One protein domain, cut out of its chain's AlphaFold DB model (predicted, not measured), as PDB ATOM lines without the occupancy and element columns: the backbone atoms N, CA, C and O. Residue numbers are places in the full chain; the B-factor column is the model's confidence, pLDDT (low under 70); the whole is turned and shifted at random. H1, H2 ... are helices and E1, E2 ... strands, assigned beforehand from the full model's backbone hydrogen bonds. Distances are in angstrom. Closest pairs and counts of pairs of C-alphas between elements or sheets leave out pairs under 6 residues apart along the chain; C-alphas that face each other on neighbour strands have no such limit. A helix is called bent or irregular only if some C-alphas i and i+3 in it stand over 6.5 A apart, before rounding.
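This is residues 2 to 220 of the 839 residues of the protein "tRNA modification GTPase mss1, mitochondrial" of Diplodia seriata (UniProt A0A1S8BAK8). This is a body of helices in which H3 and H6 cross steeply in the core, while the helical hairpin of H8 and H9 packs on H3 through H8, with H1 alongside the hairpin. H2 packs on H3, and two small strand hairpins sit at the outside, E1 and E2 beside the first part of H8, E3 and E4 beside H7. The printed part has 219 residues, with nine named helices and four named strands in the order H1 H2 H3 E1 E2 H4 E3 E4 H5 H6 H7 H8 H9; both sheets are antiparallel, and the class is mostly helix, its helices part aligned, part crossed. The whole is compact, with a radius of gyration of the C-alphas of 16.8 A, and rounded, spanning 48 by 45 by 31 A.

H1, residues 2 to 10, touches H9, residues 204 to 218, at a shallow tilt of 28 degrees, opposite ways; the closest C-alphas are those of Phe 10 and Glu 204, 7.3 A. H2, residues 26 to 35, touches residues 42 to 46 of the hub H3, residues 40 to 56, about perpendicular at 80 degrees, closest at C-alphas Thr 31 and Gln 43, 5.9 A. H6, residues 134 to 150, touches H3 with residues 142 to 147 alone, at a steep tilt of 67 degrees, closest at C-alphas Met 47 and Tyr 143, 5.4 A. H5, residues 119 to 123, touches H3 at C-alphas Asn 52 and Leu 122, their closest, 5.9 A. Residues 50 to 54 of H3 touch H8, residues 183 to 199, at C-alphas Val 54 and Val 193, their closest, 5.5 A. H8 and H9 form a helical hairpin at a shallow tilt of 31 degrees, closest at C-alphas Gly 194 and Ile 207, 5.6 A. In the hairpin of E1, residues 80 to 83, and E2, residues 86 to 89, N 88 and O 81 are 2.8 A apart; in that of E3, residues 95 to 101, and E4, residues 109 to 112, N 109 and O 101 are 2.9 A apart, both within hydrogen-bond range. H7, residues 172 to 179, comes closest to E3 at C-alphas Met 179 and Ser 100, 4.8 A; H7 is irregular, C-alphas 175 and 178 being 8.0 A apart. H4, residues 91 to 94, is too short for an O i to N i+4 pair; each such pair is within range in H2, H3, H5, H6, H8 and H9, but 4 of 5 in H1 and 2 of 4 in H7.

H1 begins at C-alpha 2 (9.816, 113.441, -32.161). H3 and H6 are each 23.9 A long, H8 24.3 A and H9 20.8 A; E3 is 11.9 A. H9 ends at C-alpha 218 (21.967, 109.033, -32.523).

The C-alphas farthest apart, those of Gly 66 and Thr 106, are 53.1 A apart. The printed part has no cut; the links H1 to H2, H3 to E1 and H6 to H7 are long. Mean pLDDT of the printed part is 85.3, and residues 2 to 17, 60 to 71 and 104 to 105 are under 70.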
ATOM      1  N   LEU A   2       9.138 114.104 -33.299       43.19
ATOM      2  CA  LEU A   2       9.816 113.441 -32.161       43.19
ATOM      3  C   LEU A   2       9.927 114.277 -30.865       43.19
ATOM      4  O   LEU A   2       9.580 113.812 -29.787       43.19
ATOM      5  N   LEU A   3      10.344 115.545 -30.966       40.19
ATOM      6  CA  LEU A   3      10.481 116.417 -29.791       40.19
ATOM      7  C   LEU A   3       9.125 116.812 -29.166       40.19
ATOM      8  O   LEU A   3       9.044 117.050 -27.969       40.19
ATOM      9  N   LYS A   4       8.047 116.872 -29.967       45.03
ATOM     10  CA  LYS A   4       6.696 117.224 -29.487       45.03
ATOM     11  C   LYS A   4       6.038 116.055 -28.747       45.03
ATOM     12  O   LYS A   4       5.332 116.294 -27.776       45.03
ATOM     13  N   THR A   5       6.294 114.817 -29.177       47.22
ATOM     14  CA  THR A   5       5.856 113.596 -28.484       47.22
ATOM     15  C   THR A   5       6.605 113.379 -27.168       47.22
ATOM     16  O   THR A   5       5.981 112.968 -26.196       47.22
ATOM     17  N   LEU A   6       7.895 113.742 -27.093       44.00
ATOM     18  CA  LEU A   6       8.658 113.724 -25.835       44.00
ATOM     19  C   LEU A   6       8.056 114.670 -24.783       44.00
ATOM     20  O   LEU A   6       7.795 114.251 -23.665       44.00
ATOM     21  N   VAL A   7       7.797 115.933 -25.142       45.88
ATOM     22  CA  VAL A   7       7.284 116.939 -24.190       45.88
ATOM     23  C   VAL A   7       5.910 116.544 -23.633       45.88
ATOM     24  O   VAL A   7       5.668 116.715 -22.445       45.88
ATOM     25  N   ALA A   8       5.034 115.951 -24.449       45.38
ATOM     26  CA  ALA A   8       3.720 115.487 -23.997       45.38
ATOM     27  C   ALA A   8       3.783 114.270 -23.046       45.38
ATOM     28  O   ALA A   8       2.874 114.082 -22.242       45.38
ATOM     29  N   ALA A   9       4.841 113.454 -23.114       43.25
ATOM     30  CA  ALA A   9       5.007 112.277 -22.258       43.25
ATOM     31  C   ALA A   9       5.502 112.617 -20.837       43.25
ATOM     32  O   ALA A   9       5.374 111.793 -19.931       43.25
ATOM     33  N   PHE A  10       6.059 113.816 -20.619       53.91
ATOM     34  CA  PHE A  10       6.692 114.182 -19.347       53.91
ATOM     35  C   PHE A  10       5.866 115.130 -18.457       53.91
ATOM     36  O   PHE A  10       6.238 115.344 -17.303       53.91
ATOM     37  N   THR A  11       4.691 115.599 -18.893       42.72
ATOM     38  CA  THR A  11       3.843 116.524 -18.114       42.72
ATOM     39  C   THR A  11       3.000 115.816 -17.044       42.72
ATOM     40  O   THR A  11       1.847 115.475 -17.288       42.72
ATOM     41  N   LEU A  12       3.546 115.618 -15.841       45.06
ATOM     42  CA  LEU A  12       2.796 115.229 -14.631       45.06
ATOM     43  C   LEU A  12       3.506 115.797 -13.392       45.06
ATOM     44  O   LEU A  12       4.735 115.764 -13.340       45.06
ATOM     45  N   ALA A  13       2.758 116.282 -12.399       40.41
ATOM     46  CA  ALA A  13       3.307 116.876 -11.178       40.41
ATOM     47  C   ALA A  13       3.968 115.816 -10.275       40.41
ATOM     48  O   ALA A  13       3.344 114.820  -9.920       40.41
ATOM     49  N   GLY A  14       5.227 116.037  -9.895       49.50
ATOM     50  CA  GLY A  14       5.968 115.219  -8.935       49.50
ATOM     51  C   GLY A  14       7.124 116.018  -8.331       49.50
ATOM     52  O   GLY A  14       7.612 116.966  -8.947       49.50
ATOM     53  N   THR A  15       7.544 115.668  -7.118       53.69
ATOM     54  CA  THR A  15       8.699 116.285  -6.454       53.69
ATOM     55  C   THR A  15       9.987 115.820  -7.134       53.69
ATOM     56  O   THR A  15      10.399 114.674  -6.966       53.69
ATOM     57  N   ALA A  16      10.601 116.690  -7.935       61.94
ATOM     58  CA  ALA A  16      11.944 116.491  -8.477       61.94
ATOM     59  C   ALA A  16      12.996 117.070  -7.518       61.94
ATOM     60  O   ALA A  16      12.678 117.906  -6.667       61.94
ATOM     61  N   PHE A  17      14.257 116.670  -7.683       66.44
ATOM     62  CA  PHE A  17      15.361 117.382  -7.048       66.44
ATOM     63  C   PHE A  17      15.381 118.860  -7.465       66.44
ATOM     64  O   PHE A  17      14.835 119.249  -8.503       66.44
ATOM     65  N   ALA A  18      16.063 119.689  -6.669       70.12
ATOM     66  CA  ALA A  18      16.369 121.054  -7.075       70.12
ATOM     67  C   ALA A  18      17.030 121.058  -8.465       70.12
ATOM     68  O   ALA A  18      17.751 120.125  -8.829       70.12
ATOM     69  N   GLN A  19      16.777 122.103  -9.254       79.38
ATOM     70  CA  GLN A  19      17.344 122.210 -10.593       79.38
ATOM     71  C   GLN A  19      18.876 122.234 -10.518       79.38
ATOM     72  O   GLN A  19      19.451 123.096  -9.854       79.38
ATOM     73  N   ARG A  20      19.518 121.321 -11.251       89.75
ATOM     74  CA  ARG A  20      20.975 121.245 -11.379       89.75
ATOM     75  C   ARG A  20      21.581 122.586 -11.843       89.75
ATOM     76  O   ARG A  20      21.082 123.145 -12.830       89.75
ATOM     77  N   PRO A  21      22.668 123.072 -11.211       89.06
ATOM     78  CA  PRO A  21      23.486 124.175 -11.721       89.06
ATOM     79  C   PRO A  21      24.098 123.864 -13.094       89.06
ATOM     80  O   PRO A  21      24.535 122.745 -13.353       89.06
ATOM     81  N   ALA A  22      24.143 124.843 -13.999       83.25
ATOM     82  CA  ALA A  22      24.540 124.605 -15.391       83.25
ATOM     83  C   ALA A  22      25.998 124.123 -15.566       83.25
ATOM     84  O   ALA A  22      26.298 123.481 -16.571       83.25
ATOM     85  N   ASP A  23      26.869 124.419 -14.602       88.44
ATOM     86  CA  ASP A  23      28.306 124.128 -14.565       88.44
ATOM     87  C   ASP A  23      28.665 122.729 -14.030       88.44
ATOM     88  O   ASP A  23      29.786 122.266 -14.236       88.44
ATOM     89  N   VAL A  24      27.723 122.025 -13.399       91.69
ATOM     90  CA  VAL A  24      27.918 120.657 -12.884       91.69
ATOM     91  C   VAL A  24      27.339 119.652 -13.874       91.69
ATOM     92  O   VAL A  24      26.250 119.881 -14.383       91.69
ATOM     93  N   SER A  25      27.997 118.525 -14.161       93.50
ATOM     94  CA  SER A  25      27.431 117.518 -15.076       93.50
ATOM     95  C   SER A  25      26.148 116.872 -14.522       93.50
ATOM     96  O   SER A  25      25.884 116.900 -13.317       93.50
ATOM     97  N   ILE A  26      25.336 116.266 -15.398       93.31
ATOM     98  CA  ILE A  26      24.115 115.554 -14.984       93.31
ATOM     99  C   ILE A  26      24.485 114.400 -14.047       93.31
ATOM    100  O   ILE A  26      23.906 114.275 -12.969       93.31
ATOM    101  N   CYS A  27      25.482 113.594 -14.416       94.38
ATOM    102  CA  CYS A  27      25.909 112.476 -13.585       94.38
ATOM    103  C   CYS A  27      26.438 112.922 -12.214       94.38
ATOM    104  O   CYS A  27      25.994 112.379 -11.204       94.38
ATOM    105  N   ASP A  28      27.328 113.919 -12.144       94.88
ATOM    106  CA  ASP A  28      27.924 114.363 -10.873       94.88
ATOM    107  C   ASP A  28      26.865 114.921  -9.912       94.88
ATOM    108  O   ASP A  28      26.858 114.602  -8.718       94.88
ATOM    109  N   TYR A  29      25.934 115.720 -10.441       94.38
ATOM    110  CA  TYR A  29      24.875 116.330  -9.646       94.38
ATOM    111  C   TYR A  29      23.934 115.286  -9.050       94.38
ATOM    112  O   TYR A  29      23.748 115.248  -7.836       94.38
ATOM    113  N   TYR A  30      23.364 114.411  -9.885       92.12
ATOM    114  CA  TYR A  30      22.385 113.431  -9.411       92.12
ATOM    115  C   TYR A  30      23.031 112.294  -8.610       92.12
ATOM    116  O   TYR A  30      22.391 111.768  -7.710       92.12
ATOM    117  N   THR A  31      24.316 111.981  -8.828       92.44
ATOM    118  CA  THR A  31      25.058 111.079  -7.927       92.44
ATOM    119  C   THR A  31      25.180 111.687  -6.531       92.44
ATOM    120  O   THR A  31      24.880 111.025  -5.541       92.44
ATOM    121  N   SER A  32      25.549 112.969  -6.440       90.44
ATOM    122  CA  SER A  32      25.618 113.682  -5.158       90.44
ATOM    123  C   SER A  32      24.241 113.783  -4.496       90.44
ATOM    124  O   SER A  32      24.119 113.612  -3.287       90.44
ATOM    125  N   ALA A  33      23.194 114.017  -5.289       86.50
ATOM    126  CA  ALA A  33      21.824 114.118  -4.801       86.50
ATOM    127  C   ALA A  33      21.280 112.775  -4.274       86.50
ATOM    128  O   ALA A  33      20.551 112.765  -3.286       86.50
ATOM    129  N   LEU A  34      21.652 111.652  -4.902       84.81
ATOM    130  CA  LEU A  34      21.220 110.306  -4.508       84.81
ATOM    131  C   LEU A  34      22.051 109.717  -3.359       84.81
ATOM    132  O   LEU A  34      21.489 109.055  -2.495       84.81
ATOM    133  N   PHE A  35      23.369 109.945  -3.331       86.69
ATOM    134  CA  PHE A  35      24.296 109.233  -2.434       86.69
ATOM    135  C   PHE A  35      25.079 110.138  -1.471       86.69
ATOM    136  O   PHE A  35      25.954 109.653  -0.753       86.69
ATOM    137  N   LYS A  36      24.794 111.448  -1.444       83.88
ATOM    138  CA  LYS A  36      25.478 112.515  -0.674       83.88
ATOM    139  C   LYS A  36      26.930 112.796  -1.077       83.88
ATOM    140  O   LYS A  36      27.319 113.958  -1.114       83.88
ATOM    141  N   ASN A  37      27.713 111.772  -1.417       89.50
ATOM    142  CA  ASN A  37      29.111 111.896  -1.829       89.50
ATOM    143  C   ASN A  37      29.295 111.476  -3.293       89.50
ATOM    144  O   ASN A  37      28.845 110.404  -3.696       89.50
ATOM    145  N   ASN A  38      30.008 112.288  -4.078       93.44
ATOM    146  CA  ASN A  38      30.365 111.955  -5.458       93.44
ATOM    147  C   ASN A  38      31.692 111.176  -5.490       93.44
ATOM    148  O   ASN A  38      32.755 111.772  -5.334       93.44
ATOM    149  N   THR A  39      31.636 109.852  -5.649       96.06
ATOM    150  CA  THR A  39      32.816 108.969  -5.789       96.06
ATOM    151  C   THR A  39      32.673 108.073  -7.019       96.06
ATOM    152  O   THR A  39      31.581 107.969  -7.581       96.06
ATOM    153  N   ALA A  40      33.749 107.400  -7.439       94.81
ATOM    154  CA  ALA A  40      33.712 106.481  -8.580       94.81
ATOM    155  C   ALA A  40      32.694 105.341  -8.373       94.81
ATOM    156  O   ALA A  40      31.907 105.041  -9.270       94.81
ATOM    157  N   GLU A  41      32.650 104.757  -7.176       95.06
ATOM    158  CA  GLU A  41      31.735 103.676  -6.793       95.06
ATOM    159  C   GLU A  41      30.276 104.143  -6.803       95.06
ATOM    160  O   GLU A  41      29.398 103.442  -7.312       95.06
ATOM    161  N   ASN A  42      30.008 105.348  -6.290       94.56
ATOM    162  CA  ASN A  42      28.662 105.918  -6.286       94.56
ATOM    163  C   ASN A  42      28.202 106.284  -7.700       94.56
ATOM    164  O   ASN A  42      27.034 106.090  -8.027       94.56
ATOM    165  N   GLN A  43      29.105 106.753  -8.566       95.75
ATOM    166  CA  GLN A  43      28.789 106.994  -9.976       95.75
ATOM    167  C   GLN A  43      28.496 105.694 -10.727       95.75
ATOM    168  O   GLN A  43      27.515 105.637 -11.471       95.75
ATOM    169  N   LEU A  44      29.280 104.633 -10.498       95.50
ATOM    170  CA  LEU A  44      28.975 103.315 -11.057       95.50
ATOM    171  C   LEU A  44      27.627 102.804 -10.539       95.50
ATOM    172  O   LEU A  44      26.821 102.312 -11.325       95.50
ATOM    173  N   THR A  45      27.355 102.946  -9.241       93.88
ATOM    174  CA  THR A  45      26.087 102.525  -8.631       93.88
ATOM    175  C   THR A  45      24.911 103.294  -9.231       93.88
ATOM    176  O   THR A  45      23.927 102.685  -9.642       93.88
ATOM    177  N   HIS A  46      25.031 104.615  -9.379       93.56
ATOM    178  CA  HIS A  46      24.036 105.449 -10.051       93.56
ATOM    179  C   HIS A  46      23.775 104.975 -11.488       93.56
ATOM    180  O   HIS A  46      22.622 104.781 -11.872       93.56
ATOM    181  N   MET A  47      24.829 104.749 -12.280       95.44
ATOM    182  CA  MET A  47      24.689 104.272 -13.661       95.44
ATOM    183  C   MET A  47      24.116 102.862 -13.734       95.44
ATOM    184  O   MET A  47      23.307 102.592 -14.615       95.44
ATOM    185  N   THR A  48      24.473 101.988 -12.797       95.06
ATOM    186  CA  THR A  48      23.919 100.633 -12.694       95.06
ATOM    187  C   THR A  48      22.419 100.697 -12.447       95.06
ATOM    188  O   THR A  48      21.654 100.108 -13.208       95.06
ATOM    189  N   LEU A  49      21.992 101.486 -11.454       92.94
ATOM    190  CA  LEU A  49      20.580 101.678 -11.136       92.94
ATOM    191  C   LEU A  49      19.810 102.218 -12.343       92.94
ATOM    192  O   LEU A  49      18.847 101.592 -12.785       92.94
ATOM    193  N   LEU A  50      20.288 103.325 -12.921       93.25
ATOM    194  CA  LEU A  50      19.645 103.993 -14.048       93.25
ATOM    195  C   LEU A  50      19.558 103.090 -15.283       93.25
ATOM    196  O   LEU A  50      18.475 102.916 -15.840       93.25
ATOM    197  N   VAL A  51      20.678 102.505 -15.719       95.94
ATOM    198  CA  VAL A  51      20.730 101.676 -16.931       95.94
ATOM    199  C   VAL A  51      19.894 100.418 -16.757       95.94
ATOM    200  O   VAL A  51      19.115 100.098 -17.648       95.94
ATOM    201  N   ASN A  52      19.975  99.731 -15.618       95.50
ATOM    202  CA  ASN A  52      19.130  98.565 -15.387       95.50
ATOM    203  C   ASN A  52      17.646  98.959 -15.417       95.50
ATOM    204  O   ASN A  52      16.855  98.238 -16.016       95.50
ATOM    205  N   THR A  53      17.259 100.130 -14.887       93.75
ATOM    206  CA  THR A  53      15.860 100.589 -14.949       93.75
ATOM    207  C   THR A  53      15.427 100.870 -16.387       93.75
ATOM    208  O   THR A  53      14.303 100.550 -16.766       93.75
ATOM    209  N   VAL A  54      16.324 101.392 -17.229       95.44
ATOM    210  CA  VAL A  54      16.071 101.524 -18.673       95.44
ATOM    211  C   VAL A  54      15.906 100.158 -19.337       95.44
ATOM    212  O   VAL A  54      15.039 100.010 -20.194       95.44
ATOM    213  N   VAL A  55      16.709  99.157 -18.967       95.38
ATOM    214  CA  VAL A  55      16.689  97.819 -19.581       95.38
ATOM    215  C   VAL A  55      15.439  97.031 -19.188       95.38
ATOM    216  O   VAL A  55      14.689  96.604 -20.067       95.38
ATOM    217  N   ILE A  56      15.202  96.853 -17.888       94.56
ATOM    218  CA  ILE A  56      14.196  95.920 -17.349       94.56
ATOM    219  C   ILE A  56      12.987  96.593 -16.685       94.56
ATOM    220  O   ILE A  56      12.086  95.890 -16.238       94.56
ATOM    221  N   GLY A  57      12.942  97.925 -16.634       92.44
ATOM    222  CA  GLY A  57      11.853  98.670 -16.001       92.44
ATOM    223  C   GLY A  57      12.077  98.905 -14.508       92.44
ATOM    224  O   GLY A  57      13.188  98.743 -14.012       92.44
ATOM    225  N   ASN A  58      11.055  99.332 -13.759       88.12
ATOM    226  CA  ASN A  58      11.208  99.506 -12.310       88.12
ATOM    227  C   ASN A  58      11.433  98.153 -11.619       88.12
ATOM    228  O   ASN A  58      10.537  97.314 -11.584       88.12
ATOM    229  N   TYR A  59      12.598  97.980 -11.002       81.50
ATOM    230  CA  TYR A  59      12.913  96.820 -10.158       81.50
ATOM    231  C   TYR A  59      13.378  97.205  -8.754       81.50
ATOM    232  O   TYR A  59      13.351  96.401  -7.828       81.50
ATOM    233  N   THR A  60      13.745  98.467  -8.578       66.44
ATOM    234  CA  THR A  60      13.995  99.087  -7.286       66.44
ATOM    235  C   THR A  60      12.965 100.186  -7.085       66.44
ATOM    236  O   THR A  60      12.798 101.036  -7.959       66.44
ATOM    237  N   LYS A  61      12.314 100.220  -5.921       56.69
ATOM    238  CA  LYS A  61      11.814 101.481  -5.363       56.69
ATOM    239  C   LYS A  61      12.960 102.019  -4.515       56.69
ATOM    240  O   LYS A  61      13.197 101.437  -3.454       56.69
ATOM    241  N   PRO A  62      13.738 103.019  -4.960       48.06
ATOM    242  CA  PRO A  62      14.799 103.510  -4.103       48.06
ATOM    243  C   PRO A  62      14.127 104.035  -2.831       48.06
ATOM    244  O   PRO A  62      13.250 104.873  -2.895       48.06
ATOM    245  N   THR A  63      14.452 103.502  -1.663       46.03
ATOM    246  CA  THR A  63      14.139 104.184  -0.402       46.03
ATOM    247  C   THR A  63      15.495 104.526   0.172       46.03
ATOM    248  O   THR A  63      16.053 103.775   0.962       46.03
ATOM    249  N   ILE A  64      16.093 105.595  -0.348       48.81
ATOM    250  CA  ILE A  64      17.371 106.101   0.148       48.81
ATOM    251  C   ILE A  64      17.016 107.234   1.113       48.81
ATOM    252  O   ILE A  64      16.337 108.184   0.727       48.81
ATOM    253  N   ASP A  65      17.392 107.080   2.385       41.19
ATOM    254  CA  ASP A  65      17.192 108.069   3.456       41.19
ATOM    255  C   ASP A  65      15.745 108.557   3.679       41.19
ATOM    256  O   ASP A  65      15.509 109.716   4.018       41.19
ATOM    257  N   GLY A  66      14.747 107.682   3.511       44.25
ATOM    258  CA  GLY A  66      13.349 108.007   3.833       44.25
ATOM    259  C   GLY A  66      12.663 108.976   2.858       44.25
ATOM    260  O   GLY A  66      11.575 109.467   3.157       44.25
ATOM    261  N   ILE A  67      13.264 109.238   1.693       45.62
ATOM    262  CA  ILE A  67      12.654 110.028   0.618       45.62
ATOM    263  C   ILE A  67      11.836 109.098  -0.286       45.62
ATOM    264  O   ILE A  67      12.380 108.203  -0.936       45.62
ATOM    265  N   THR A  68      10.522 109.317  -0.334       47.31
ATOM    266  CA  THR A  68       9.604 108.623  -1.248       47.31
ATOM    267  C   THR A  68       9.674 109.270  -2.633       47.31
ATOM    268  O   THR A  68       9.299 110.431  -2.798       47.31
ATOM    269  N   TRP A  69      10.158 108.532  -3.633       58.59
ATOM    270  CA  TRP A  69      10.284 109.015  -5.015       58.59
ATOM    271  C   TRP A  69       8.938 109.024  -5.751       58.59
ATOM    272  O   TRP A  69       8.006 108.332  -5.334       58.59
ATOM    273  N   PRO A  70       8.822 109.784  -6.857       59.00
ATOM    274  CA  PRO A  70       7.620 109.800  -7.682       59.00
ATOM    275  C   PRO A  70       7.247 108.393  -8.169       59.00
ATOM    276  O   PRO A  70       8.102 107.668  -8.676       59.00
ATOM    277  N   ASP A  71       5.966 108.031  -8.067       64.44
ATOM    278  CA  ASP A  71       5.434 106.758  -8.572       64.44
ATOM    279  C   ASP A  71       5.365 106.799 -10.111       64.44
ATOM    280  O   ASP A  71       4.358 107.170 -10.716       64.44
ATOM    281  N   VAL A  72       6.510 106.552 -10.751       78.25
ATOM    282  CA  VAL A  72       6.689 106.591 -12.206       78.25
ATOM    283  C   VAL A  72       6.912 105.178 -12.704       78.25
ATOM    284  O   VAL A  72       7.982 104.608 -12.493       78.25
ATOM    285  N   THR A  73       5.919 104.654 -13.418       82.56
ATOM    286  CA  THR A  73       6.001 103.349 -14.071       82.56
ATOM    287  C   THR A  73       6.921 103.409 -15.290       82.56
ATOM    288  O   THR A  73       6.656 104.117 -16.263       82.56
ATOM    289  N   VAL A  74       7.982 102.613 -15.254       89.50
ATOM    290  CA  VAL A  74       8.969 102.421 -16.314       89.50
ATOM    291  C   VAL A  74       8.878 100.961 -16.763       89.50
ATOM    292  O   VAL A  74       9.254 100.076 -15.996       89.50
ATOM    293  N   PRO A  75       8.372 100.677 -17.975       89.94
ATOM    294  CA  PRO A  75       8.326  99.313 -18.511       89.94
ATOM    295  C   PRO A  75       9.703  98.706 -18.817       89.94
ATOM    296  O   PRO A  75       9.885  97.500 -18.678       89.94
ATOM    297  N   GLY A  76      10.665  99.530 -19.241       94.62
ATOM    298  CA  GLY A  76      11.973  99.091 -19.724       94.62
ATOM    299  C   GLY A  76      11.976  98.716 -21.208       94.62
ATOM    300  O   GLY A  76      10.939  98.439 -21.807       94.62
ATOM    301  N   ILE A  77      13.152  98.714 -21.836       95.50
ATOM    302  CA  ILE A  77      13.298  98.468 -23.281       95.50
ATOM    303  C   ILE A  77      13.091  97.000 -23.673       95.50
ATOM    304  O   ILE A  77      12.853  96.717 -24.846       95.50
ATOM    305  N   LEU A  78      13.175  96.066 -22.719       94.19
ATOM    306  CA  LEU A  78      12.863  94.654 -22.962       94.19
ATOM    307  C   LEU A  78      11.353  94.366 -22.948       94.19
ATOM    308  O   LEU A  78      10.939  93.302 -23.409       94.19
ATOM    309  N   ALA A  79      10.532  95.297 -22.459       92.50
ATOM    310  CA  ALA A  79       9.084  95.205 -22.564       92.50
ATOM    311  C   ALA A  79       8.602  95.615 -23.966       92.50
ATOM    312  O   ALA A  79       9.279  96.312 -24.725       92.50
ATOM    313  N   ASN A  80       7.392  95.180 -24.317       92.12
ATOM    314  CA  ASN A  80       6.706  95.697 -25.494       92.12
ATOM    315  C   ASN A  80       6.129  97.084 -25.186       92.12
ATOM    316  O   ASN A  80       5.722  97.370 -24.059       92.12
ATOM    317  N   GLY A  81       6.030  97.930 -26.205       90.38
ATOM    318  CA  GLY A  81       5.402  99.237 -26.082       90.38
ATOM    319  C   GLY A  81       4.733  99.701 -27.362       90.38
ATOM    320  O   GLY A  81       4.708  98.997 -28.372       90.38
ATOM    321  N   THR A  82       4.200 100.916 -27.319       89.06
ATOM    322  CA  THR A  82       3.531 101.540 -28.460       89.06
ATOM    323  C   THR A  82       4.004 102.983 -28.589       89.06
ATOM    324  O   THR A  82       3.971 103.731 -27.615       89.06
ATOM    325  N   ILE A  83       4.433 103.387 -29.787       88.38
ATOM    326  CA  ILE A  83       4.764 104.777 -30.133       88.38
ATOM    327  C   ILE A  83       3.913 105.171 -31.333       88.38
ATOM    328  O   ILE A  83       3.931 104.483 -32.351       88.38
ATOM    329  N   ASP A  84       3.149 106.260 -31.211       81.50
ATOM    330  CA  ASP A  84       2.276 106.778 -32.274       81.50
ATOM    331  C   ASP A  84       1.355 105.699 -32.892       81.50
ATOM    332  O   ASP A  84       1.157 105.633 -34.105       81.50
ATOM    333  N   GLY A  85       0.822 104.799 -32.053       79.88
ATOM    334  CA  GLY A  85      -0.050 103.691 -32.469       79.88
ATOM    335  C   GLY A  85       0.663 102.501 -33.127       79.88
ATOM    336  O   GLY A  85       0.009 101.513 -33.457       79.88
ATOM    337  N   LYS A  86       1.990 102.550 -33.304       82.69
ATOM    338  CA  LYS A  86       2.799 101.422 -33.788       82.69
ATOM    339  C   LYS A  86       3.327 100.608 -32.609       82.69
ATOM    340  O   LYS A  86       3.948 101.166 -31.705       82.69
ATOM    341  N   ASN A  87       3.122  99.292 -32.637       90.81
ATOM    342  CA  ASN A  87       3.728  98.381 -31.665       90.81
ATOM    343  C   ASN A  87       5.244  98.306 -31.876       90.81
ATOM    344  O   ASN A  87       5.718  98.144 -33.001       90.81
ATOM    345  N   VAL A  88       5.986  98.406 -30.780       92.06
ATOM    346  CA  VAL A  88       7.444  98.421 -30.727       92.06
ATOM    347  C   VAL A  88       7.915  97.330 -29.768       92.06
ATOM    348  O   VAL A  88       7.372  97.182 -28.674       92.06
ATOM    349  N   SER A  89       8.937  96.576 -30.170       93.50
ATOM    350  CA  SER A  89       9.602  95.586 -29.320       93.50
ATOM    351  C   SER A  89      11.091  95.556 -29.643       93.50
ATOM    352  O   SER A  89      11.469  95.282 -30.784       93.50
ATOM    353  N   LEU A  90      11.934  95.856 -28.651       95.56
ATOM    354  CA  LEU A  90      13.391  95.838 -28.815       95.56
ATOM    355  C   LEU A  90      14.022  94.519 -28.343       95.56
ATOM    356  O   LEU A  90      15.107  94.182 -28.813       95.56
ATOM    357  N   LEU A  91      13.337  93.741 -27.494       94.62
ATOM    358  CA  LEU A  91      13.798  92.444 -26.974       94.62
ATOM    359  C   LEU A  91      14.363  91.489 -28.048       94.62
ATOM    360  O   LEU A  91      15.422  90.910 -27.791       94.62
ATOM    361  N   PRO A  92      13.771  91.365 -29.258       95.19
ATOM    362  CA  PRO A  92      14.304  90.487 -30.299       95.19
ATOM    363  C   PRO A  92      15.757  90.782 -30.710       95.19
ATOM    364  O   PRO A  92      16.457  89.901 -31.206       95.19
ATOM    365  N   PHE A  93      16.241  92.016 -30.523       93.81
ATOM    366  CA  PHE A  93      17.639  92.377 -30.788       93.81
ATOM    367  C   PHE A  93      18.597  91.922 -29.673       93.81
ATOM    368  O   PHE A  93      19.795  91.775 -29.917       93.81
ATOM    369  N   PHE A  94      18.091  91.669 -28.465       94.12
ATOM    370  CA  PHE A  94      18.888  91.275 -27.300       94.12
ATOM    371  C   PHE A  94      18.887  89.764 -27.063       94.12
ATOM    372  O   PHE A  94      19.899  89.230 -26.622       94.12
ATOM    373  N   ASN A  95      17.798  89.059 -27.379       92.00
ATOM    374  CA  ASN A  95      17.668  87.616 -27.134       92.00
ATOM    375  C   ASN A  95      18.128  86.727 -28.313       92.00
ATOM    376  O   ASN A  95      18.043  85.503 -28.241       92.00
ATOM    377  N   GLY A  96      18.635  87.329 -29.396       90.12
ATOM    378  CA  GLY A  96      19.158  86.618 -30.565       90.12
ATOM    379  C   GLY A  96      18.129  86.290 -31.655       90.12
ATOM    380  O   GLY A  96      18.463  85.585 -32.606       90.12
ATOM    381  N   GLU A  97      16.903  86.809 -31.587       88.94
ATOM    382  CA  GLU A  97      15.902  86.614 -32.646       88.94
ATOM    383  C   GLU A  97      16.189  87.451 -33.909       88.94
ATOM    384  O   GLU A  97      15.983  86.986 -35.042       88.94
ATOM    385  N   ARG A  98      16.707  88.673 -33.733       90.94
ATOM    386  CA  ARG A  98      17.070  89.626 -34.794       90.94
ATOM    387  C   ARG A  98      18.567  89.924 -34.803       90.94
ATOM    388  O   ARG A  98      19.255  89.801 -33.793       90.94
ATOM    389  N   ALA A  99      19.077  90.308 -35.973       87.62
ATOM    390  CA  ALA A  99      20.461  90.742 -36.106       87.62
ATOM    391  C   ALA A  99      20.653  92.065 -35.358       87.62
ATOM    392  O   ALA A  99      19.895  93.010 -35.565       87.62
ATOM    393  N   SER A 100      21.650  92.115 -34.481       85.00
ATOM    394  CA  SER A 100      21.843  93.249 -33.573       85.00
ATOM    395  C   SER A 100      23.277  93.743 -33.485       85.00
ATOM    396  O   SER A 100      23.506  94.845 -32.998       85.00
ATOM    397  N   THR A 101      24.244  92.966 -33.981       77.44
ATOM    398  CA  THR A 101      25.660  93.315 -33.878       77.44
ATOM    399  C   THR A 101      26.432  93.067 -35.166       77.44
ATOM    400  O   THR A 101      26.042  92.267 -36.021       77.44
ATOM    401  N   ASN A 102      27.552  93.768 -35.286       79.62
ATOM    402  CA  ASN A 102      28.464  93.744 -36.414       79.62
ATOM    403  C   ASN A 102      29.782  93.059 -36.010       79.62
ATOM    404  O   ASN A 102      30.442  93.495 -35.069       79.62
ATOM    405  N   ARG A 103      30.191  92.012 -36.740       78.56
ATOM    406  CA  ARG A 103      31.505  91.350 -36.580       78.56
ATOM    407  C   ARG A 103      32.516  91.741 -37.672       78.56
ATOM    408  O   ARG A 103      33.424  90.977 -37.967       78.56
ATOM    409  N   GLY A 104      32.342  92.911 -38.288       67.12
ATOM    410  CA  GLY A 104      33.205  93.427 -39.357       67.12
ATOM    411  C   GLY A 104      32.860  92.920 -40.764       67.12
ATOM    412  O   GLY A 104      33.652  93.113 -41.679       67.12
ATOM    413  N   GLY A 105      31.704  92.268 -40.940       68.69
ATOM    414  CA  GLY A 105      31.214  91.772 -42.232       68.69
ATOM    415  C   GLY A 105      30.241  92.734 -42.926       68.69
ATOM    416  O   GLY A 105      30.017  93.845 -42.458       68.69
ATOM    417  N   THR A 106      29.637  92.287 -44.033       74.31
ATOM    418  CA  THR A 106      28.609  93.031 -44.795       74.31
ATOM    419  C   THR A 106      27.173  92.756 -44.325       74.31
ATOM    420  O   THR A 106      26.224  93.263 -44.918       74.31
ATOM    421  N   ALA A 107      26.992  91.923 -43.294       79.00
ATOM    422  CA  ALA A 107      25.695  91.554 -42.737       79.00
ATOM    423  C   ALA A 107      25.766  91.430 -41.207       79.00
ATOM    424  O   ALA A 107      26.804  91.076 -40.643       79.00
ATOM    425  N   GLY A 108      24.644  91.705 -40.542       83.31
ATOM    426  CA  GLY A 108      24.526  91.601 -39.090       83.31
ATOM    427  C   GLY A 108      24.455  90.165 -38.585       83.31
ATOM    428  O   GLY A 108      23.981  89.262 -39.273       83.31
ATOM    429  N   VAL A 109      24.892  89.964 -37.344       86.69
ATOM    430  CA  VAL A 109      24.869  88.667 -36.658       86.69
ATOM    431  C   VAL A 109      23.799  88.680 -35.571       86.69
ATOM    432  O   VAL A 109      23.635  89.667 -34.847       86.69
ATOM    433  N   LYS A 110      23.072  87.567 -35.454       91.88
ATOM    434  CA  LYS A 110      22.147  87.310 -34.349       91.88
ATOM    435  C   LYS A 110      22.936  86.827 -33.141       91.88
ATOM    436  O   LYS A 110      23.615  85.804 -33.215       91.88
ATOM    437  N   VAL A 111      22.873  87.570 -32.046       89.12
ATOM    438  CA  VAL A 111      23.580  87.237 -30.809       89.12
ATOM    439  C   VAL A 111      22.600  87.356 -29.657       89.12
ATOM    440  O   VAL A 111      21.961  88.393 -29.503       89.12
ATOM    441  N   ASN A 112      22.496  86.300 -28.850       93.38
ATOM    442  CA  ASN A 112      21.872  86.411 -27.541       93.38
ATOM    443  C   ASN A 112      22.857  87.120 -26.599       93.38
ATOM    444  O   ASN A 112      23.918  86.574 -26.286       93.38
ATOM    445  N   PHE A 113      22.521  88.353 -26.234       93.25
ATOM    446  CA  PHE A 113      23.218  89.188 -25.259       93.25
ATOM    447  C   PHE A 113      22.644  89.047 -23.844       93.25
ATOM    448  O   PHE A 113      23.179  89.648 -22.924       93.25
ATOM    449  N   LEU A 114      21.568  88.280 -23.667       93.44
ATOM    450  CA  LEU A 114      20.982  87.923 -22.373       93.44
ATOM    451  C   LEU A 114      21.369  86.479 -22.016       93.44
ATOM    452  O   LEU A 114      20.523  85.667 -21.642       93.44
ATOM    453  N   ASP A 115      22.638  86.131 -22.240       93.69
ATOM    454  CA  ASP A 115      23.155  84.763 -22.157       93.69
ATOM    455  C   ASP A 115      23.604  84.340 -20.751       93.69
ATOM    456  O   ASP A 115      24.103  83.230 -20.594       93.69
ATOM    457  N   ASP A 116      23.408  85.186 -19.735       91.69
ATOM    458  CA  ASP A 116      23.956  84.961 -18.395       91.69
ATOM    459  C   ASP A 116      23.056  85.541 -17.297       91.69
ATOM    460  O   ASP A 116      23.380  86.514 -16.613       91.69
ATOM    461  N   GLY A 117      21.868  84.941 -17.180       84.56
ATOM    462  CA  GLY A 117      20.841  85.276 -16.188       84.56
ATOM    463  C   GLY A 117      19.764  86.251 -16.680       84.56
ATOM    464  O   GLY A 117      18.715  86.384 -16.046       84.56
ATOM    465  N   GLY A 118      19.966  86.913 -17.823       91.81
ATOM    466  CA  GLY A 118      18.997  87.840 -18.409       91.81
ATOM    467  C   GLY A 118      18.645  88.976 -17.446       91.81
ATOM    468  O   GLY A 118      19.527  89.644 -16.919       91.81
ATOM    469  N   ALA A 119      17.354  89.191 -17.194       89.06
ATOM    470  CA  ALA A 119      16.905  90.229 -16.265       89.06
ATOM    471  C   ALA A 119      17.277  89.952 -14.793       89.06
ATOM    472  O   ALA A 119      17.425  90.902 -14.034       89.06
ATOM    473  N   ALA A 120      17.450  88.687 -14.387       90.06
ATOM    474  CA  ALA A 120      17.631  88.306 -12.982       90.06
ATOM    475  C   ALA A 120      18.841  88.973 -12.287       90.06
ATOM    476  O   ALA A 120      18.636  89.604 -11.253       90.06
ATOM    477  N   PRO A 121      20.076  88.941 -12.828       92.00
ATOM    478  CA  PRO A 121      21.203  89.645 -12.211       92.00
ATOM    479  C   PRO A 121      21.003  91.166 -12.188       92.00
ATOM    480  O   PRO A 121      21.412  91.814 -11.224       92.00
ATOM    481  N   LEU A 122      20.305  91.740 -13.179       91.75
ATOM    482  CA  LEU A 122      20.029  93.181 -13.225       91.75
ATOM    483  C   LEU A 122      19.124  93.621 -12.066       91.75
ATOM    484  O   LEU A 122      19.332  94.707 -11.526       91.75
ATOM    485  N   LEU A 123      18.184  92.759 -11.643       87.38
ATOM    486  CA  LEU A 123      17.345  92.977 -10.453       87.38
ATOM    487  C   LEU A 123      18.177  93.112  -9.168       87.38
ATOM    488  O   LEU A 123      17.750  93.760  -8.217       87.38
ATOM    489  N   LEU A 124      19.373  92.520  -9.153       87.25
ATOM    490  CA  LEU A 124      20.309  92.510  -8.030       87.25
ATOM    491  C   LEU A 124      21.449  93.528  -8.200       87.25
ATOM    492  O   LEU A 124      22.475  93.406  -7.533       87.25
ATOM    493  N   ASN A 125      21.306  94.504  -9.105       91.88
ATOM    494  CA  ASN A 125      22.355  95.468  -9.468       91.88
ATOM    495  C   ASN A 125      23.650  94.819  -9.995       91.88
ATOM    496  O   ASN A 125      24.720  95.420  -9.931       91.88
ATOM    497  N   LYS A 126      23.568  93.596 -10.529       92.69
ATOM    498  CA  LYS A 126      24.692  92.902 -11.166       92.69
ATOM    499  C   LYS A 126      24.536  92.949 -12.687       92.69
ATOM    500  O   LYS A 126      23.434  92.727 -13.171       92.69
ATOM    501  N   PRO A 127      25.606  93.172 -13.469       92.12
ATOM    502  CA  PRO A 127      25.521  93.172 -14.934       92.12
ATOM    503  C   PRO A 127      25.159  91.795 -15.527       92.12
ATOM    504  O   PRO A 127      24.490  91.726 -16.559       92.12
ATOM    505  N   ALA A 128      25.592  90.706 -14.888       95.69
ATOM    506  CA  ALA A 128      25.303  89.314 -15.242       95.69
ATOM    507  C   ALA A 128      25.607  88.388 -14.040       95.69
ATOM    508  O   ALA A 128      26.029  88.891 -12.993       95.69
ATOM    509  N   ASN A 129      25.403  87.068 -14.155       89.44
ATOM    510  CA  ASN A 129      25.788  86.135 -13.080       89.44
ATOM    511  C   ASN A 129      27.313  85.937 -12.993       89.44
ATOM    512  O   ASN A 129      27.837  85.776 -11.891       89.44
ATOM    513  N   GLY A 130      28.021  85.981 -14.125       91.06
ATOM    514  CA  GLY A 130      29.481  85.916 -14.212       91.06
ATOM    515  C   GLY A 130      30.097  87.122 -14.931       91.06
ATOM    516  O   GLY A 130      29.414  88.081 -15.282       91.06
ATOM    517  N   THR A 131      31.414  87.081 -15.160       93.44
ATOM    518  CA  THR A 131      32.181  88.180 -15.789       93.44
ATOM    519  C   THR A 131      32.629  87.902 -17.229       93.44
ATOM    520  O   THR A 131      33.176  88.777 -17.896       93.44
ATOM    521  N   SER A 132      32.403  86.689 -17.740       92.06
ATOM    522  CA  SER A 132      32.870  86.247 -19.065       92.06
ATOM    523  C   SER A 132      31.794  86.295 -20.158       92.06
ATOM    524  O   SER A 132      32.096  86.091 -21.337       92.06
ATOM    525  N   SER A 133      30.541  86.565 -19.793       94.88
ATOM    526  CA  SER A 133      29.393  86.499 -20.695       94.88
ATOM    527  C   SER A 133      29.264  87.707 -21.624       94.88
ATOM    528  O   SER A 133      29.816  88.791 -21.393       94.88
ATOM    529  N   LYS A 134      28.488  87.543 -22.705       94.25
ATOM    530  CA  LYS A 134      28.163  88.672 -23.590       94.25
ATOM    531  C   LYS A 134      27.248  89.658 -22.883       94.25
ATOM    532  O   LYS A 134      27.371  90.854 -23.138       94.25
ATOM    533  N   GLN A 135      26.392  89.168 -21.989       96.38
ATOM    534  CA  GLN A 135      25.603  89.999 -21.095       96.38
ATOM    535  C   GLN A 135      26.490  90.875 -20.211       96.38
ATOM    536  O   GLN A 135      26.347  92.096 -20.245       96.38
ATOM    537  N   TYR A 136      27.459  90.287 -19.499       96.31
ATOM    538  CA  TYR A 136      28.379  91.050 -18.656       96.31
ATOM    539  C   TYR A 136      29.058  92.168 -19.447       96.31
ATOM    540  O   TYR A 136      29.064  93.330 -19.033       96.31
ATOM    541  N   LYS A 137      29.563  91.832 -20.639       94.19
ATOM    542  CA  LYS A 137      30.205  92.797 -21.531       94.19
ATOM    543  C   LYS A 137      29.242  93.885 -22.012       94.19
ATOM    544  O   LYS A 137      29.621  95.051 -22.020       94.19
ATOM    545  N   LEU A 138      28.019  93.532 -22.411       94.38
ATOM    546  CA  LEU A 138      27.014  94.497 -22.863       94.38
ATOM    547  C   LEU A 138      26.676  95.495 -21.750       94.38
ATOM    548  O   LEU A 138      26.714  96.700 -21.983       94.38
ATOM    549  N   LEU A 139      26.361  95.005 -20.553       96.56
ATOM    550  CA  LEU A 139      25.881  95.847 -19.461       96.56
ATOM    551  C   LEU A 139      26.987  96.743 -18.901       96.56
ATOM    552  O   LEU A 139      26.769  97.941 -18.740       96.56
ATOM    553  N   THR A 140      28.196  96.219 -18.702       95.06
ATOM    554  CA  THR A 140      29.334  97.044 -18.253       95.06
ATOM    555  C   THR A 140      29.734  98.098 -19.296       95.06
ATOM    556  O   THR A 140      30.082  99.232 -18.944       95.06
ATOM    557  N   HIS A 141      29.600  97.789 -20.590       94.75
ATOM    558  CA  HIS A 141      29.732  98.779 -21.661       94.75
ATOM    559  C   HIS A 141      28.629  99.841 -21.614       94.75
ATOM    560  O   HIS A 141      28.924 101.016 -21.814       94.75
ATOM    561  N   LEU A 142      27.376  99.469 -21.336       95.88
ATOM    562  CA  LEU A 142      26.288 100.439 -21.190       95.88
ATOM    563  C   LEU A 142      26.530 101.368 -19.992       95.88
ATOM    564  O   LEU A 142      26.414 102.580 -20.155       95.88
ATOM    565  N   TYR A 143      26.937 100.843 -18.831       96.88
ATOM    566  CA  TYR A 143      27.233 101.662 -17.645       96.88
ATOM    567  C   TYR A 143      28.327 102.697 -17.925       96.88
ATOM    568  O   TYR A 143      28.157 103.886 -17.653       96.88
ATOM    569  N   SER A 144      29.440 102.264 -18.521       95.12
ATOM    570  CA  SER A 144      30.564 103.149 -18.844       95.12
ATOM    571  C   SER A 144      30.244 104.137 -19.973       95.12
ATOM    572  O   SER A 144      30.635 105.304 -19.886       95.12
ATOM    573  N   PHE A 145      29.494 103.725 -21.004       95.25
ATOM    574  CA  PHE A 145      29.093 104.603 -22.109       95.25
ATOM    575  C   PHE A 145      28.118 105.695 -21.660       95.25
ATOM    576  O   PHE A 145      28.331 106.871 -21.955       95.25
ATOM    577  N   PHE A 146      27.070 105.329 -20.912       94.75
ATOM    578  CA  PHE A 146      26.125 106.307 -20.367       94.75
ATOM    579  C   PHE A 146      26.770 107.199 -19.312       94.75
ATOM    580  O   PHE A 146      26.440 108.382 -19.251       94.75
ATOM    581  N   GLY A 147      27.755 106.685 -18.569       94.50
ATOM    582  CA  GLY A 147      28.573 107.512 -17.693       94.50
ATOM    583  C   GLY A 147      29.293 108.634 -18.444       94.50
ATOM    584  O   GLY A 147      29.224 109.794 -18.038       94.50
ATOM    585  N   ALA A 148      29.893 108.322 -19.595       93.50
ATOM    586  CA  ALA A 148      30.540 109.323 -20.438       93.50
ATOM    587  C   ALA A 148      29.528 110.311 -21.048       93.50
ATOM    588  O   ALA A 148      29.756 111.521 -21.018       93.50
ATOM    589  N   LEU A 149      28.388 109.810 -21.543       92.50
ATOM    590  CA  LEU A 149      27.324 110.626 -22.143       92.50
ATOM    591  C   LEU A 149      26.707 111.619 -21.141       92.50
ATOM    592  O   LEU A 149      26.408 112.755 -21.503       92.50
ATOM    593  N   LEU A 150      26.517 111.200 -19.885       93.75
ATOM    594  CA  LEU A 150      25.951 112.026 -18.810       93.75
ATOM    595  C   LEU A 150      27.008 112.856 -18.059       93.75
ATOM    596  O   LEU A 150      26.651 113.690 -17.220       93.75
ATOM    597  N   GLY A 151      28.290 112.662 -18.383       93.62
ATOM    598  CA  GLY A 151      29.406 113.480 -17.921       93.62
ATOM    599  C   GLY A 151      29.986 113.108 -16.555       93.62
ATOM    600  O   GLY A 151      30.494 113.998 -15.885       93.62
ATOM    601  N   CYS A 152      29.932 111.839 -16.145       95.25
ATOM    602  CA  CYS A 152      30.490 111.360 -14.875       95.25
ATOM    603  C   CYS A 152      31.983 111.713 -14.721       95.25
ATOM    604  O   CYS A 152      32.818 111.273 -15.514       95.25
ATOM    605  N   GLY A 153      32.324 112.507 -13.700       93.88
ATOM    606  CA  GLY A 153      33.674 113.037 -13.493       93.88
ATOM    607  C   GLY A 153      34.713 112.056 -12.937       93.88
ATOM    608  O   GLY A 153      35.904 112.333 -13.055       93.88
ATOM    609  N   HIS A 154      34.301 110.919 -12.361       94.69
ATOM    610  CA  HIS A 154      35.198 109.953 -11.708       94.69
ATOM    611  C   HIS A 154      35.479 108.693 -12.546       94.69
ATOM    612  O   HIS A 154      35.939 107.687 -12.006       94.69
ATOM    613  N   GLN A 155      35.238 108.733 -13.862       93.06
ATOM    614  CA  GLN A 155      35.663 107.647 -14.748       93.06
ATOM    615  C   GLN A 155      37.183 107.649 -14.944       93.06
ATOM    616  O   GLN A 155      37.789 108.697 -15.166       93.06
ATOM    617  N   SER A 156      37.796 106.465 -14.912       91.94
ATOM    618  CA  SER A 156      39.250 106.300 -15.036       91.94
ATOM    619  C   SER A 156      39.641 105.504 -16.279       91.94
ATOM    620  O   SER A 156      38.934 104.595 -16.704       91.94
ATOM    621  N   THR A 157      40.798 105.820 -16.860       88.50
ATOM    622  CA  THR A 157      41.410 105.023 -17.937       88.50
ATOM    623  C   THR A 157      42.042 103.725 -17.438       88.50
ATOM    624  O   THR A 157      42.412 102.890 -18.258       88.50
ATOM    625  N   ASP A 158      42.194 103.557 -16.121       89.06
ATOM    626  CA  ASP A 158      42.616 102.290 -15.527       89.06
ATOM    627  C   ASP A 158      41.462 101.270 -15.613       89.06
ATOM    628  O   ASP A 158      40.402 101.514 -15.027       89.06
ATOM    629  N   PRO A 159      41.629 100.139 -16.325       82.44
ATOM    630  CA  PRO A 159      40.582  99.127 -16.467       82.44
ATOM    631  C   PRO A 159      40.200  98.445 -15.145       82.44
ATOM    632  O   PRO A 159      39.122  97.861 -15.074       82.44
ATOM    633  N   ASN A 160      41.050  98.521 -14.115       85.38
ATOM    634  CA  ASN A 160      40.775  97.970 -12.787       85.38
ATOM    635  C   ASN A 160      40.148  98.996 -11.835       85.38
ATOM    636  O   ASN A 160      39.848  98.664 -10.686       85.38
ATOM    637  N   ALA A 161      39.967 100.244 -12.275       90.19
ATOM    638  CA  ALA A 161      39.307 101.247 -11.459       90.19
ATOM    639  C   ALA A 161      37.841 100.860 -11.195       90.19
ATOM    640  O   ALA A 161      37.207 100.244 -12.054       90.19
ATOM    641  N   PRO A 162      37.256 101.300 -10.066       89.62
ATOM    642  CA  PRO A 162      35.858 101.028  -9.737       89.62
ATOM    643  C   PRO A 162      34.878 101.481 -10.819       89.62
ATOM    644  O   PRO A 162      33.844 100.853 -11.000       89.62
ATOM    645  N   PHE A 163      35.201 102.548 -11.560       94.94
ATOM    646  CA  PHE A 163      34.404 102.986 -12.699       94.94
ATOM    647  C   PHE A 163      35.287 103.311 -13.915       94.94
ATOM    648  O   PHE A 163      35.761 104.442 -14.059       94.94
ATOM    649  N   PRO A 164      35.552 102.336 -14.799       93.38
ATOM    650  CA  PRO A 164      36.406 102.554 -15.959       93.38
ATOM    651  C   PRO A 164      35.674 103.328 -17.068       93.38
ATOM    652  O   PRO A 164      34.449 103.252 -17.219       93.38
ATOM    653  N   VAL A 165      36.432 104.067 -17.881       92.94
ATOM    654  CA  VAL A 165      35.930 104.703 -19.110       92.94
ATOM    655  C   VAL A 165      35.498 103.649 -20.129       92.94
ATOM    656  O   VAL A 165      36.019 102.534 -20.175       92.94
ATOM    657  N   TYR A 166      34.564 104.020 -21.001       93.75
ATOM    658  CA  TYR A 166      34.115 103.140 -22.075       93.75
ATOM    659  C   TYR A 166      35.267 102.768 -23.022       93.75
ATOM    660  O   TYR A 166      35.818 103.620 -23.721       93.75
ATOM    661  N   ALA A 167      35.583 101.475 -23.086       89.12
ATOM    662  CA  ALA A 167      36.647 100.912 -23.922       89.12
ATOM    663  C   ALA A 167      36.122 100.209 -25.194       89.12
ATOM    664  O   ALA A 167      36.824  99.410 -25.813       89.12
ATOM    665  N   GLY A 168      34.863 100.456 -25.575       89.38
ATOM    666  CA  GLY A 168      34.256  99.876 -26.774       89.38
ATOM    667  C   GLY A 168      34.528 100.664 -28.061       89.38
ATOM    668  O   GLY A 168      35.406 101.522 -28.129       89.38
ATOM    669  N   ASN A 169      33.757 100.360 -29.108       90.25
ATOM    670  CA  ASN A 169      33.911 100.992 -30.418       90.25
ATOM    671  C   ASN A 169      33.449 102.466 -30.372       90.25
ATOM    672  O   ASN A 169      32.340 102.723 -29.900       90.25
ATOM    673  N   PRO A 170      34.236 103.425 -30.895       90.75
ATOM    674  CA  PRO A 170      33.871 104.843 -30.876       90.75
ATOM    675  C   PRO A 170      32.655 105.191 -31.750       90.75
ATOM    676  O   PRO A 170      32.047 106.241 -31.554       90.75
ATOM    677  N   SER A 171      32.281 104.337 -32.708       92.31
ATOM    678  CA  SER A 171      31.127 104.528 -33.592       92.31
ATOM    679  C   SER A 171      29.939 103.679 -33.142       92.31
ATOM    680  O   SER A 171      29.898 102.473 -33.398       92.31
ATOM    681  N   GLN A 172      28.922 104.312 -32.544       92.44
ATOM    682  CA  GLN A 172      27.670 103.607 -32.239       92.44
ATOM    683  C   GLN A 172      26.920 103.194 -33.512       92.44
ATOM    684  O   GLN A 172      26.255 102.157 -33.524       92.44
ATOM    685  N   HIS A 173      27.118 103.914 -34.624       91.00
ATOM    686  CA  HIS A 173      26.654 103.463 -35.934       91.00
ATOM    687  C   HIS A 173      27.256 102.099 -36.301       91.00
ATOM    688  O   HIS A 173      26.525 101.155 -36.587       91.00
ATOM    689  N   ALA A 174      28.582 101.942 -36.237       89.12
ATOM    690  CA  ALA A 174      29.242 100.696 -36.623       89.12
ATOM    691  C   ALA A 174      28.797  99.489 -35.780       89.12
ATOM    692  O   ALA A 174      28.742  98.373 -36.305       89.12
ATOM    693  N   VAL A 175      28.475  99.714 -34.500       89.56
ATOM    694  CA  VAL A 175      27.984  98.683 -33.573       89.56
ATOM    695  C   VAL A 175      26.542  98.286 -33.892       89.56
ATOM    696  O   VAL A 175      26.242  97.092 -33.945       89.56
ATOM    697  N   HIS A 176      25.670  99.267 -34.144       90.12
ATOM    698  CA  HIS A 176      24.219  99.069 -34.202       90.12
ATOM    699  C   HIS A 176      23.613  99.116 -35.611       90.12
ATOM    700  O   HIS A 176      22.408  98.903 -35.752       90.12
ATOM    701  N   LYS A 177      24.402  99.348 -36.671       87.50
ATOM    702  CA  LYS A 177      23.867  99.594 -38.023       87.50
ATOM    703  C   LYS A 177      22.932  98.507 -38.561       87.50
ATOM    704  O   LYS A 177      22.005  98.814 -39.305       87.50
ATOM    705  N   TYR A 178      23.119  97.259 -38.134       88.81
ATOM    706  CA  TYR A 178      22.280  96.127 -38.543       88.81
ATOM    707  C   TYR A 178      20.991  95.957 -37.740       88.81
ATOM    708  O   TYR A 178      20.116  95.208 -38.167       88.81
ATOM    709  N   MET A 179      20.831  96.666 -36.618       91.38
ATOM    710  CA  MET A 179      19.534  96.736 -35.941       91.38
ATOM    711  C   MET A 179      18.502  97.455 -36.815       91.38
ATOM    712  O   MET A 179      17.318  97.142 -36.749       91.38
ATOM    713  N   ASN A 180      18.962  98.396 -37.652       90.38
ATOM    714  CA  ASN A 180      18.140  99.176 -38.574       90.38
ATOM    715  C   ASN A 180      16.884  99.772 -37.902       90.38
ATOM    716  O   ASN A 180      15.782  99.689 -38.448       90.38
ATOM    717  N   LEU A 181      17.057 100.343 -36.701       93.62
ATOM    718  CA  LEU A 181      15.946 100.808 -35.869       93.62
ATOM    719  C   LEU A 181      15.116 101.866 -36.597       93.62
ATOM    720  O   LEU A 181      15.654 102.855 -37.101       93.62
ATOM    721  N   SER A 182      13.802 101.664 -36.624       93.56
ATOM    722  CA  SER A 182      12.829 102.657 -37.074       93.56
ATOM    723  C   SER A 182      12.756 103.849 -36.117       93.56
ATOM    724  O   SER A 182      13.164 103.771 -34.956       93.56
ATOM    725  N   ALA A 183      12.159 104.954 -36.574       93.00
ATOM    726  CA  ALA A 183      11.929 106.109 -35.711       93.00
ATOM    727  C   ALA A 183      11.086 105.758 -34.478       93.00
ATOM    728  O   ALA A 183      11.361 106.273 -33.400       93.00
ATOM    729  N   ALA A 184      10.107 104.857 -34.604       93.56
ATOM    730  CA  ALA A 184       9.276 104.421 -33.481       93.56
ATOM    731  C   ALA A 184      10.083 103.612 -32.450       93.56
ATOM    732  O   ALA A 184       9.993 103.881 -31.255       93.56
ATOM    733  N   GLU A 185      10.918 102.673 -32.908       95.00
ATOM    734  CA  GLU A 185      11.814 101.880 -32.052       95.00
ATOM    735  C   GLU A 185      12.833 102.754 -31.312       95.00
ATOM    736  O   GLU A 185      13.010 102.617 -30.101       95.00
ATOM    737  N   PHE A 186      13.454 103.703 -32.016       95.50
ATOM    738  CA  PHE A 186      14.389 104.642 -31.404       95.50
ATOM    739  C   PHE A 186      13.692 105.607 -30.429       95.50
ATOM    740  O   PHE A 186      14.206 105.875 -29.346       95.50
ATOM    741  N   THR A 187      12.487 106.082 -30.760       93.94
ATOM    742  CA  THR A 187      11.692 106.925 -29.848       93.94
ATOM    743  C   THR A 187      11.328 106.170 -28.582       93.94
ATOM    744  O   THR A 187      11.454 106.719 -27.494       93.94
ATOM    745  N   TYR A 188      10.913 104.907 -28.704       95.19
ATOM    746  CA  TYR A 188      10.597 104.071 -27.552       95.19
ATOM    747  C   TYR A 188      11.791 103.951 -26.606       95.19
ATOM    748  O   TYR A 188      11.635 104.160 -25.405       95.19
ATOM    749  N   PHE A 189      12.987 103.712 -27.153       95.75
ATOM    750  CA  PHE A 189      14.232 103.704 -26.388       95.75
ATOM    751  C   PHE A 189      14.457 105.021 -25.623       95.75
ATOM    752  O   PHE A 189      14.638 104.999 -24.406       95.75
ATOM    753  N   VAL A 190      14.377 106.171 -26.302       94.38
ATOM    754  CA  VAL A 190      14.554 107.492 -25.665       94.38
ATOM    755  C   VAL A 190      13.493 107.745 -24.583       94.38
ATOM    756  O   VAL A 190      13.810 108.289 -23.525       94.38
ATOM    757  N   THR A 191      12.250 107.306 -24.800       93.00
ATOM    758  CA  THR A 191      11.172 107.394 -23.806       93.00
ATOM    759  C   THR A 191      11.491 106.582 -22.550       93.00
ATOM    760  O   THR A 191      11.315 107.100 -21.449       93.00
ATOM    761  N   GLN A 192      12.008 105.353 -22.683       94.56
ATOM    762  CA  GLN A 192      12.409 104.548 -21.522       94.56
ATOM    763  C   GLN A 192      13.546 105.212 -20.729       94.56
ATOM    764  O   GLN A 192      13.498 105.220 -19.502       94.56
ATOM    765  N   VAL A 193      14.514 105.846 -21.407       94.06
ATOM    766  CA  VAL A 193      15.577 106.628 -20.744       94.06
ATOM    767  C   VAL A 193      15.000 107.785 -19.926       94.06
ATOM    768  O   VAL A 193      15.378 107.974 -18.769       94.06
ATOM    769  N   GLY A 194      14.060 108.543 -20.494       90.69
ATOM    770  CA  GLY A 194      13.439 109.668 -19.795       90.69
ATOM    771  C   GLY A 194      12.572 109.244 -18.606       90.69
ATOM    772  O   GLY A 194      12.656 109.857 -17.542       90.69
ATOM    773  N   LEU A 195      11.775 108.180 -18.755       90.12
ATOM    774  CA  LEU A 195      10.955 107.630 -17.669       90.12
ATOM    775  C   LEU A 195      11.824 107.073 -16.532       90.12
ATOM    776  O   LEU A 195      11.543 107.348 -15.366       90.12
ATOM    777  N   ALA A 196      12.913 106.368 -16.860       91.25
ATOM    778  CA  ALA A 196      13.879 105.896 -15.874       91.25
ATOM    779  C   ALA A 196      14.501 107.066 -15.104       91.25
ATOM    780  O   ALA A 196      14.407 107.100 -13.881       91.25
ATOM    781  N   ALA A 197      15.040 108.076 -15.794       89.88
ATOM    782  CA  ALA A 197      15.614 109.259 -15.149       89.88
ATOM    783  C   ALA A 197      14.606 109.960 -14.218       89.88
ATOM    784  O   ALA A 197      14.929 110.308 -13.082       89.88
ATOM    785  N   ARG A 198      13.352 110.099 -14.658       86.81
ATOM    786  CA  ARG A 198      12.273 110.667 -13.842       86.81
ATOM    787  C   ARG A 198      12.006 109.861 -12.568       86.81
ATOM    788  O   ARG A 198      11.754 110.460 -11.526       86.81
ATOM    789  N   SER A 199      12.076 108.529 -12.634       86.25
ATOM    790  CA  SER A 199      11.898 107.664 -11.458       86.25
ATOM    791  C   SER A 199      12.989 107.857 -10.390       86.25
ATOM    792  O   SER A 199      12.740 107.601  -9.217       86.25
ATOM    793  N   PHE A 200      14.149 108.413 -10.768       83.25
ATOM    794  CA  PHE A 200      15.225 108.835  -9.857       83.25
ATOM    795  C   PHE A 200      15.158 110.328  -9.479       83.25
ATOM    796  O   PHE A 200      16.130 110.889  -8.983       83.25
ATOM    797  N   GLY A 201      14.033 111.005  -9.734       81.50
ATOM    798  CA  GLY A 201      13.833 112.406  -9.347       81.50
ATOM    799  C   GLY A 201      14.579 113.432 -10.209       81.50
ATOM    800  O   GLY A 201      14.693 114.592  -9.801       81.50
ATOM    801  N   VAL A 202      15.077 113.043 -11.391       86.69
ATOM    802  CA  VAL A 202      15.744 113.960 -12.331       86.69
ATOM    803  C   VAL A 202      14.767 115.040 -12.807       86.69
ATOM    804  O   VAL A 202      13.632 114.752 -13.186       86.69
ATOM    805  N   GLY A 203      15.209 116.299 -12.795       84.56
ATOM    806  CA  GLY A 203      14.401 117.442 -13.210       84.56
ATOM    807  C   GLY A 203      14.041 117.415 -14.700       84.56
ATOM    808  O   GLY A 203      14.841 117.024 -15.551       84.56
ATOM    809  N   GLU A 204      12.846 117.902 -15.040       84.62
ATOM    810  CA  GLU A 204      12.292 117.870 -16.405       84.62
ATOM    811  C   GLU A 204      13.197 118.548 -17.451       84.62
ATOM    812  O   GLU A 204      13.319 118.069 -18.583       84.62
ATOM    813  N   LYS A 205      13.896 119.629 -17.072       86.88
ATOM    814  CA  LYS A 205      14.864 120.304 -17.952       86.88
ATOM    815  C   LYS A 205      16.044 119.403 -18.311       86.88
ATOM    816  O   LYS A 205      16.468 119.410 -19.464       86.88
ATOM    817  N   ASP A 206      16.550 118.625 -17.356       90.31
ATOM    818  CA  ASP A 206      17.661 117.699 -17.588       90.31
ATOM    819  C   ASP A 206      17.197 116.469 -18.380       90.31
ATOM    820  O   ASP A 206      17.882 116.072 -19.318       90.31
ATOM    821  N   ILE A 207      16.002 115.930 -18.103       90.00
ATOM    822  CA  ILE A 207      15.397 114.851 -18.912       90.00
ATOM    823  C   ILE A 207      15.260 115.295 -20.371       90.00
ATOM    824  O   ILE A 207      15.666 114.583 -21.292       90.00
ATOM    825  N   THR A 208      14.735 116.502 -20.587       87.81
ATOM    826  CA  THR A 208      14.574 117.075 -21.928       87.81
ATOM    827  C   THR A 208      15.927 117.296 -22.604       87.81
ATOM    828  O   THR A 208      16.071 117.021 -23.795       87.81
ATOM    829  N   ALA A 209      16.939 117.753 -21.859       88.12
ATOM    830  CA  ALA A 209      18.293 117.931 -22.374       88.12
ATOM    831  C   ALA A 209      18.931 116.599 -22.800       88.12
ATOM    832  O   ALA A 209      19.496 116.530 -23.891       88.12
ATOM    833  N   VAL A 210      18.788 115.535 -22.000       90.12
ATOM    834  CA  VAL A 210      19.276 114.185 -22.335       90.12
ATOM    835  C   VAL A 210      18.545 113.630 -23.553       90.12
ATOM    836  O   VAL A 210      19.192 113.168 -24.490       90.12
ATOM    837  N   GLY A 211      17.214 113.726 -23.592       89.69
ATOM    838  CA  GLY A 211      16.422 113.280 -24.741       89.69
ATOM    839  C   GLY A 211      16.815 114.003 -26.031       89.69
ATOM    840  O   GLY A 211      16.971 113.369 -27.077       89.69
ATOM    841  N   LYS A 212      17.057 115.318 -25.954       89.12
ATOM    842  CA  LYS A 212      17.569 116.102 -27.081       89.12
ATOM    843  C   LYS A 212      18.970 115.646 -27.492       89.12
ATOM    844  O   LYS A 212      19.187 115.402 -28.672       89.12
ATOM    845  N   ALA A 213      19.895 115.477 -26.546       90.06
ATOM    846  CA  ALA A 213      21.255 115.022 -26.831       90.06
ATOM    847  C   ALA A 213      21.276 113.634 -27.494       90.06
ATOM    848  O   ALA A 213      21.988 113.438 -28.478       90.06
ATOM    849  N   LEU A 214      20.453 112.693 -27.016       93.62
ATOM    850  CA  LEU A 214      20.288 111.373 -27.630       93.62
ATOM    851  C   LEU A 214      19.778 111.481 -29.068       93.62
ATOM    852  O   LEU A 214      20.306 110.826 -29.964       93.62
ATOM    853  N   ASN A 215      18.769 112.318 -29.301       92.25
ATOM    854  CA  ASN A 215      18.177 112.471 -30.622       92.25
ATOM    855  C   ASN A 215      19.113 113.188 -31.609       92.25
ATOM    856  O   ASN A 215      19.223 112.759 -32.754       92.25
ATOM    857  N   ASP A 216      19.820 114.226 -31.163       89.81
ATOM    858  CA  ASP A 216      20.783 114.972 -31.981       89.81
ATOM    859  C   ASP A 216      22.015 114.112 -32.321       89.81
ATOM    860  O   ASP A 216      22.560 114.221 -33.418       89.81
ATOM    861  N   THR A 217      22.431 113.223 -31.409       91.38
ATOM    862  CA  THR A 217      23.629 112.381 -31.580       91.38
ATOM    863  C   THR A 217      23.340 111.083 -32.338       91.38
ATOM    864  O   THR A 217      24.110 110.700 -33.213       91.38
ATOM    865  N   PHE A 218      22.242 110.390 -32.021       95.12
ATOM    866  CA  PHE A 218      21.967 109.033 -32.523       95.12
ATOM    867  C   PHE A 218      20.718 108.946 -33.419       95.12
ATOM    868  O   PHE A 218      20.519 107.936 -34.101       95.12
ATOM    869  N   GLY A 219      19.865 109.975 -33.418       92.44
ATOM    870  CA  GLY A 219      18.540 109.961 -34.047       92.44
ATOM    871  C   GLY A 219      18.482 110.478 -35.486       92.44
ATOM    872  O   GLY A 219      17.452 110.310 -36.137       92.44
ATOM    873  N   VAL A 220      19.554 111.092 -35.999       90.69
ATOM    874  CA  VAL A 220      19.588 111.723 -37.331       90.69
ATOM    875  C   VAL A 220      20.595 111.017 -38.235       90.69
ATOM    876  O   VAL A 220      21.778 110.932 -37.917       90.69
TER     877      VAL A 220